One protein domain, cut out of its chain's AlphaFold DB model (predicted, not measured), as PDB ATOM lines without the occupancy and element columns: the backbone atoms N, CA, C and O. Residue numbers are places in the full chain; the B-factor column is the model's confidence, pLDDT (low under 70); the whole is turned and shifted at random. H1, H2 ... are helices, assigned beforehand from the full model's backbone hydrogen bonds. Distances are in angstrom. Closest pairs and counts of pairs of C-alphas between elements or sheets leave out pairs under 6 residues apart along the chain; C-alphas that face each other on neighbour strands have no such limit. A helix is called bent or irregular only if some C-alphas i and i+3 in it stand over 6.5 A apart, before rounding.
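AT A GLANCE: This is residues 300 to 358 of the 369 residues of the protein "Hypothetical protein" of Symbiodinium sp. CCMP2456 (UniProt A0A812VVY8). Two helices of equal residue count, H2 and H3, lie side by side as a flat and loosely closed helical hairpin, with the long loop of residues 332 to 343 joining them at one end. The short helix H1 is near H2 toward that same end, and the stretch from residue 312 to 318 runs back beside H2 to reach its first residue. The printed part has 59 residues with three named helices, in the order H1, H2, H3, and no named strand; the class is all helix, with 32 of the 59 residues in the helices. The whole is compact, with a radius of gyration of the C-alphas of 11.8 A, and flat in outline, with spans of 36 by 26 by 14 A.

HOW THE PARTS SIT: H1, residues 306 to 311, is close to but not clearly touching H2, residues 319 to 331. Their closest C-alphas are those of Leu 309 and Val 329, 6.2 A apart. These two helices run opposite ways at a shallow tilt of 32 degrees, and their centres are 13.3 A apart. H2 touches H3, residues 344 to 356, and the closest C-alphas of the two are those of Cys 319 and Val 355, 7.5 A apart. H2 and H3 form a helical hairpin, running opposite ways at a shallow tilt of 9 degrees, with centres 11.9 A apart. H1 and H3 are apart. In H1, H2 and H3 every O i to N i+4 pair is within hydrogen-bond range.

IN THESE COORDINATES: H1 begins at C-alpha 306, at (25.504, 32.441, -23.341), and measures 8.8 A from first to last C-alpha. H2 runs from Cys 319, with its C-alpha at (31.796, 39.901, -45.459), to Asp 331, a length of 18.3 A. H3 runs from Val 344 to Asn 356, a length of 18.7 A, and its last C-alpha is at (36.995, 34.395, -50.235). None of the three helices is bent.

THE WHOLE: The two C-alphas farthest apart are those of Arg 302 and Leu 358, at 35.9 A. The printed part, residues 300 to 358, has no cut. The link from H1 to H2 is short, with 7 residues, and the link from H2 to H3 is long, with 12. Within the long link, and with no named strand, residues 338 to 339 pair with residues 342 to 343, antiparallel. The mean pLDDT of the printed part is 76.5; it is under 70 at residues 300 to 303, 306, 315 to 317, 339 to 340 and 342.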
ATOM      1  N   GLN A 300      28.295  25.148 -25.023       54.19
ATOM      2  CA  GLN A 300      27.668  24.858 -23.708       54.19
ATOM      3  C   GLN A 300      28.679  24.586 -22.573       54.19
ATOM      4  O   GLN A 300      28.446  23.753 -21.696       54.19
ATOM      5  N   GLY A 301      29.809  25.295 -22.560       50.47
ATOM      6  CA  GLY A 301      30.826  25.224 -21.504       50.47
ATOM      7  C   GLY A 301      31.032  26.560 -20.790       50.47
ATOM      8  O   GLY A 301      30.794  27.635 -21.336       50.47
ATOM      9  N   ARG A 302      31.449  26.487 -19.522       51.66
ATOM     10  CA  ARG A 302      31.580  27.637 -18.614       51.66
ATOM     11  C   ARG A 302      32.702  28.580 -19.076       51.66
ATOM     12  O   ARG A 302      33.867  28.215 -18.979       51.66
ATOM     13  N   GLY A 303      32.344  29.785 -19.524       63.94
ATOM     14  CA  GLY A 303      33.293  30.869 -19.824       63.94
ATOM     15  C   GLY A 303      32.751  31.946 -20.771       63.94
ATOM     16  O   GLY A 303      33.125  33.102 -20.644       63.94
ATOM     17  N   CYS A 304      31.831  31.579 -21.664       74.44
ATOM     18  CA  CYS A 304      31.153  32.490 -22.593       74.44
ATOM     19  C   CYS A 304      29.812  32.958 -22.000       74.44
ATOM     20  O   CYS A 304      29.098  32.147 -21.398       74.44
ATOM     21  N   ASN A 305      29.450  34.239 -22.157       77.06
ATOM     22  CA  ASN A 305      28.138  34.709 -21.715       77.06
ATOM     23  C   ASN A 305      27.056  34.258 -22.708       77.06
ATOM     24  O   ASN A 305      26.790  34.903 -23.723       77.06
ATOM     25  N   THR A 306      26.440  33.109 -22.426       68.94
ATOM     26  CA  THR A 306      25.504  32.441 -23.341       68.94
ATOM     27  C   THR A 306      24.250  33.265 -23.641       68.94
ATOM     28  O   THR A 306      23.633  33.051 -24.682       68.94
ATOM     29  N   SER A 307      23.859  34.200 -22.763       74.25
ATOM     30  CA  SER A 307      22.735  35.111 -23.024       74.25
ATOM     31  C   SER A 307      23.058  36.124 -24.114       74.25
ATOM     32  O   SER A 307      22.222  36.381 -24.978       74.25
ATOM     33  N   ASP A 308      24.275  36.661 -24.091       76.88
ATOM     34  CA  ASP A 308      24.691  37.729 -24.996       76.88
ATOM     35  C   ASP A 308      24.988  37.126 -26.369       76.88
ATOM     36  O   ASP A 308      24.510  37.617 -27.391       76.88
ATOM     37  N   LEU A 309      25.621  35.949 -26.385       75.69
ATOM     38  CA  LEU A 309      25.825  35.169 -27.601       75.69
ATOM     39  C   LEU A 309      24.504  34.779 -28.284       75.69
ATOM     40  O   LEU A 309      24.406  34.847 -29.507       75.69
ATOM     41  N   ALA A 310      23.473  34.398 -27.524       75.12
ATOM     42  CA  ALA A 310      22.166  34.061 -28.093       75.12
ATOM     43  C   ALA A 310      21.478  35.261 -28.769       75.12
ATOM     44  O   ALA A 310      20.595  35.069 -29.605       75.12
ATOM     45  N   SER A 311      21.883  36.488 -28.431       79.00
ATOM     46  CA  SER A 311      21.404  37.706 -29.090       79.00
ATOM     47  C   SER A 311      22.246  38.114 -30.305       79.00
ATOM     48  O   SER A 311      21.792  38.926 -31.116       79.00
ATOM     49  N   CYS A 312      23.422  37.502 -30.496       81.06
ATOM     50  CA  CYS A 312      24.235  37.698 -31.687       81.06
ATOM     51  C   CYS A 312      23.550  37.096 -32.913       81.06
ATOM     52  O   CYS A 312      23.498  35.884 -33.113       81.06
ATOM     53  N   THR A 313      23.043  37.971 -33.774       76.31
ATOM     54  CA  THR A 313      22.480  37.613 -35.075       76.31
ATOM     55  C   THR A 313      23.036  38.575 -36.116       76.31
ATOM     56  O   THR A 313      23.112  39.776 -35.870       76.31
ATOM     57  N   SER A 314      23.448  38.072 -37.280       72.75
ATOM     58  CA  SER A 314      23.744  38.940 -38.424       72.75
ATOM     59  C   SER A 314      22.556  38.945 -39.375       72.75
ATOM     60  O   SER A 314      22.144  37.897 -39.875       72.75
ATOM     61  N   SER A 315      22.022  40.126 -39.660       58.66
ATOM     62  CA  SER A 315      20.952  40.323 -40.644       58.66
ATOM     63  C   SER A 315      21.478  40.548 -42.070       58.66
ATOM     64  O   SER A 315      20.703  40.509 -43.027       58.66
ATOM     65  N   THR A 316      22.788  40.745 -42.231       60.56
ATOM     66  CA  THR A 316      23.485  41.004 -43.500       60.56
ATOM     67  C   THR A 316      24.207  39.760 -44.031       60.56
ATOM     68  O   THR A 316      24.674  38.922 -43.266       60.56
ATOM     69  N   SER A 317      24.285  39.619 -45.360       69.69
ATOM     70  CA  SER A 317      25.018  38.545 -46.056       69.69
ATOM     71  C   SER A 317      26.399  39.013 -46.526       69.69
ATOM     72  O   SER A 317      26.574  40.198 -46.787       69.69
ATOM     73  N   GLY A 318      27.343  38.087 -46.722       76.25
ATOM     74  CA  GLY A 318      28.699  38.401 -47.197       76.25
ATOM     75  C   GLY A 318      29.648  38.824 -46.069       76.25
ATOM     76  O   GLY A 318      29.377  38.540 -44.900       76.25
ATOM     77  N   CYS A 319      30.752  39.499 -46.415       79.38
ATOM     78  CA  CYS A 319      31.796  39.901 -45.459       79.38
ATOM     79  C   CYS A 319      31.247  40.728 -44.286       79.38
ATOM     80  O   CYS A 319      31.654  40.529 -43.141       79.38
ATOM     81  N   ASP A 320      30.288  41.620 -44.551       79.31
ATOM     82  CA  ASP A 320      29.700  42.501 -43.534       79.31
ATOM     83  C   ASP A 320      28.913  41.716 -42.482       79.31
ATOM     84  O   ASP A 320      28.970  42.028 -41.292       79.31
ATOM     85  N   GLY A 321      28.208  40.664 -42.909       83.50
ATOM     86  CA  GLY A 321      27.464  39.777 -42.018       83.50
ATOM     87  C   GLY A 321      28.384  39.014 -41.074       83.50
ATOM     88  O   GLY A 321      28.184  39.031 -39.859       83.50
ATOM     89  N   VAL A 322      29.434  38.411 -41.639       82.06
ATOM     90  CA  VAL A 322      30.445  37.662 -40.877       82.06
ATOM     91  C   VAL A 322      31.176  38.583 -39.897       82.06
ATOM     92  O   VAL A 322      31.314  38.238 -38.728       82.06
ATOM     93  N   THR A 323      31.555  39.788 -40.329       83.19
ATOM     94  CA  THR A 323      32.228  40.781 -39.474       83.19
ATOM     95  C   THR A 323      31.321  41.256 -38.336       83.19
ATOM     96  O   THR A 323      31.754  41.335 -37.188       83.19
ATOM     97  N   THR A 324      30.042  41.522 -38.623       85.00
ATOM     98  CA  THR A 324      29.056  41.947 -37.615       85.00
ATOM     99  C   THR A 324      28.835  40.865 -36.561       85.00
ATOM    100  O   THR A 324      28.845  41.150 -35.364       85.00
ATOM    101  N   TYR A 325      28.679  39.611 -36.992       84.50
ATOM    102  CA  TYR A 325      28.523  38.488 -36.074       84.50
ATOM    103  C   TYR A 325      29.781  38.268 -35.225       84.50
ATOM    104  O   TYR A 325      29.683  38.101 -34.012       84.50
ATOM    105  N   MET A 326      30.965  38.339 -35.836       82.62
ATOM    106  CA  MET A 326      32.237  38.154 -35.139       82.62
ATOM    107  C   MET A 326      32.492  39.236 -34.083       82.62
ATOM    108  O   MET A 326      32.936  38.914 -32.984       82.62
ATOM    109  N   ASN A 327      32.157  40.498 -34.373       84.75
ATOM    110  CA  ASN A 327      32.240  41.577 -33.386       84.75
ATOM    111  C   ASN A 327      31.308  41.320 -32.196       84.75
ATOM    112  O   ASN A 327      31.733  41.459 -31.055       84.75
ATOM    113  N   CYS A 328      30.086  40.839 -32.442       87.12
ATOM    114  CA  CYS A 328      29.169  40.474 -31.362       87.12
ATOM    115  C   CYS A 328      29.712  39.322 -30.495       87.12
ATOM    116  O   CYS A 328      29.649  39.374 -29.269       87.12
ATOM    117  N   VAL A 329      30.309  38.299 -31.116       84.56
ATOM    118  CA  VAL A 329      30.928  37.164 -30.405       84.56
ATOM    119  C   VAL A 329      32.146  37.615 -29.586       84.56
ATOM    120  O   VAL A 329      32.384  37.104 -28.488       84.56
ATOM    121  N   LYS A 330      32.898  38.596 -30.098       85.19
ATOM    122  CA  LYS A 330      34.016  39.233 -29.397       85.19
ATOM    123  C   LYS A 330      33.556  40.047 -28.196       85.19
ATOM    124  O   LYS A 330      34.132  39.890 -27.122       85.19
ATOM    125  N   ASP A 331      32.502  40.840 -28.351       86.31
ATOM    126  CA  ASP A 331      31.918  41.635 -27.267       86.31
ATOM    127  C   ASP A 331      31.296  40.742 -26.177       86.31
ATOM    128  O   ASP A 331      31.354  41.076 -24.996       86.31
ATOM    129  N   ALA A 332      30.797  39.557 -26.550       84.44
ATOM    130  CA  ALA A 332      30.344  38.522 -25.615       84.44
ATOM    131  C   ALA A 332      31.493  37.753 -24.920       84.44
ATOM    132  O   ALA A 332      31.238  36.907 -24.057       84.44
ATOM    133  N   GLY A 333      32.757  38.024 -25.281       83.88
ATOM    134  CA  GLY A 333      33.946  37.421 -24.671       83.88
ATOM    135  C   GLY A 333      34.211  35.965 -25.071       83.88
ATOM    136  O   GLY A 333      34.860  35.239 -24.322       83.88
ATOM    137  N   CYS A 334      33.711  35.508 -26.224       83.00
ATOM    138  CA  CYS A 334      33.706  34.082 -26.587       83.00
ATOM    139  C   CYS A 334      34.788  33.675 -27.611       83.00
ATOM    140  O   CYS A 334      34.748  32.568 -28.145       83.00
ATOM    141  N   CYS A 335      35.764  34.548 -27.884       81.38
ATOM    142  CA  CYS A 335      36.803  34.343 -28.904       81.38
ATOM    143  C   CYS A 335      37.777  33.191 -28.608       81.38
ATOM    144  O   CYS A 335      38.117  32.425 -29.510       81.38
ATOM    145  N   ASP A 336      38.204  33.059 -27.349       79.19
ATOM    146  CA  ASP A 336      39.199  32.066 -26.912       79.19
ATOM    147  C   ASP A 336      38.573  30.729 -26.490       79.19
ATOM    148  O   ASP A 336      39.243  29.863 -25.928       79.19
ATOM    149  N   TYR A 337      37.273  30.550 -26.723       78.06
ATOM    150  CA  TYR A 337      36.582  29.337 -26.321       78.06
ATOM    151  C   TYR A 337      36.942  28.162 -27.247       78.06
ATOM    152  O   TYR A 337      36.932  28.288 -28.473       78.06
ATOM    153  N   GLU A 338      37.244  27.007 -26.654       76.00
ATOM    154  CA  GLU A 338      37.608  25.773 -27.358       76.00
ATOM    155  C   GLU A 338      36.514  24.719 -27.197       76.00
ATOM    156  O   GLU A 338      36.100  24.398 -26.083       76.00
ATOM    157  N   THR A 339      36.066  24.126 -28.307       60.53
ATOM    158  CA  THR A 339      35.207  22.929 -28.269       60.53
ATOM    159  C   THR A 339      35.738  21.874 -29.213       60.53
ATOM    160  O   THR A 339      36.019  22.162 -30.371       60.53
ATOM    161  N   GLY A 340      35.905  20.645 -28.722       63.25
ATOM    162  CA  GLY A 340      36.455  19.558 -29.537       63.25
ATOM    163  C   GLY A 340      37.901  19.790 -30.001       63.25
ATOM    164  O   GLY A 340      38.312  19.185 -30.983       63.25
ATOM    165  N   GLY A 341      38.660  20.657 -29.318       70.88
ATOM    166  CA  GLY A 341      40.059  20.962 -29.646       70.88
ATOM    167  C   GLY A 341      40.259  22.019 -30.738       70.88
ATOM    168  O   GLY A 341      41.391  22.215 -31.169       70.88
ATOM    169  N   VAL A 342      39.195  22.698 -31.179       69.81
ATOM    170  CA  VAL A 342      39.268  23.805 -32.146       69.81
ATOM    171  C   VAL A 342      38.815  25.096 -31.468       69.81
ATOM    172  O   VAL A 342      37.767  25.118 -30.810       69.81
ATOM    173  N   LYS A 343      39.600  26.171 -31.612       77.56
ATOM    174  CA  LYS A 343      39.231  27.501 -31.111       77.56
ATOM    175  C   LYS A 343      38.165  28.115 -32.006       77.56
ATOM    176  O   LYS A 343      38.223  28.003 -33.230       77.56
ATOM    177  N   VAL A 344      37.225  28.834 -31.403       79.56
ATOM    178  CA  VAL A 344      36.190  29.588 -32.130       79.56
ATOM    179  C   VAL A 344      36.811  30.547 -33.161       79.56
ATOM    180  O   VAL A 344      36.318  30.634 -34.286       79.56
ATOM    181  N   LYS A 345      37.945  31.180 -32.829       78.69
ATOM    182  CA  LYS A 345      38.781  31.957 -33.762       78.69
ATOM    183  C   LYS A 345      39.152  31.199 -35.043       78.69
ATOM    184  O   LYS A 345      38.967  31.729 -36.138       78.69
ATOM    185  N   ASP A 346      39.636  29.967 -34.914       80.62
ATOM    186  CA  ASP A 346      40.083  29.161 -36.057       80.62
ATOM    187  C   ASP A 346      38.889  28.769 -36.944       80.62
ATOM    188  O   ASP A 346      38.981  28.767 -38.173       80.62
ATOM    189  N   GLY A 347      37.726  28.528 -36.328       80.81
ATOM    190  CA  GLY A 347      36.465  28.311 -37.042       80.81
ATOM    191  C   GLY A 347      36.001  29.536 -37.841       80.81
ATOM    192  O   GLY A 347      35.510  29.391 -38.962       80.81
ATOM    193  N   PHE A 348      36.189  30.747 -37.309       81.12
ATOM    194  CA  PHE A 348      35.892  31.983 -38.039       81.12
ATOM    195  C   PHE A 348      36.846  32.233 -39.201       81.12
ATOM    196  O   PHE A 348      36.394  32.665 -40.261       81.12
ATOM    197  N   GLN A 349      38.133  31.922 -39.032       80.19
ATOM    198  CA  GLN A 349      39.097  32.027 -40.121       80.19
ATOM    199  C   GLN A 349      38.711  31.103 -41.284       80.19
ATOM    200  O   GLN A 349      38.625  31.561 -42.418       80.19
ATOM    201  N   ALA A 350      38.340  29.852 -40.993       80.75
ATOM    202  CA  ALA A 350      37.869  28.914 -42.011       80.75
ATOM    203  C   ALA A 350      36.596  29.399 -42.737       80.75
ATOM    204  O   ALA A 350      36.441  29.178 -43.938       80.75
ATOM    205  N   MET A 351      35.684  30.082 -42.034       78.62
ATOM    206  CA  MET A 351      34.509  30.693 -42.668       78.62
ATOM    207  C   MET A 351      34.883  31.849 -43.599       78.62
ATOM    208  O   MET A 351      34.280  31.981 -44.661       78.62
ATOM    209  N   VAL A 352      35.864  32.671 -43.234       81.81
ATOM    210  CA  VAL A 352      36.342  33.761 -44.094       81.81
ATOM    211  C   VAL A 352      37.080  33.234 -45.316       81.81
ATOM    212  O   VAL A 352      36.799  33.688 -46.425       81.81
ATOM    213  N   ASP A 353      37.921  32.216 -45.147       80.81
ATOM    214  CA  ASP A 353      38.599  31.551 -46.260       80.81
ATOM    215  C   ASP A 353      37.576  30.971 -47.252       80.81
ATOM    216  O   ASP A 353      37.719  31.132 -48.463       80.81
ATOM    217  N   LEU A 354      36.485  30.381 -46.750       77.75
ATOM    218  CA  LEU A 354      35.392  29.877 -47.584       77.75
ATOM    219  C   LEU A 354      34.652  30.991 -48.342       77.75
ATOM    220  O   LEU A 354      34.267  30.792 -49.493       77.75
ATOM    221  N   VAL A 355      34.439  32.159 -47.725       80.19
ATOM    222  CA  VAL A 355      33.785  33.297 -48.395       80.19
ATOM    223  C   VAL A 355      34.687  33.898 -49.478       80.19
ATOM    224  O   VAL A 355      34.175  34.278 -50.531       80.19
ATOM    225  N   ASN A 356      36.005  33.911 -49.265       81.62
ATOM    226  CA  ASN A 356      36.995  34.395 -50.235       81.62
ATOM    227  C   ASN A 356      37.183  33.452 -51.441       81.62
ATOM    228  O   ASN A 356      37.706  33.865 -52.471       81.62
ATOM    229  N   LEU A 357      36.716  32.198 -51.363       79.62
ATOM    230  CA  LEU A 357      36.646  31.302 -52.528       79.62
ATOM    231  C   LEU A 357      35.542  31.698 -53.524       79.62
ATOM    232  O   LEU A 357      35.516  31.184 -54.645       79.62
ATOM    233  N   LEU A 358      34.622  32.591 -53.142       76.50
ATOM    234  CA  LEU A 358      33.595  33.105 -54.043       76.50
ATOM    235  C   LEU A 358      34.140  34.305 -54.841       76.50
ATOM    236  O   LEU A 358      34.623  35.268 -54.242       76.50
TER     237      LEU A 358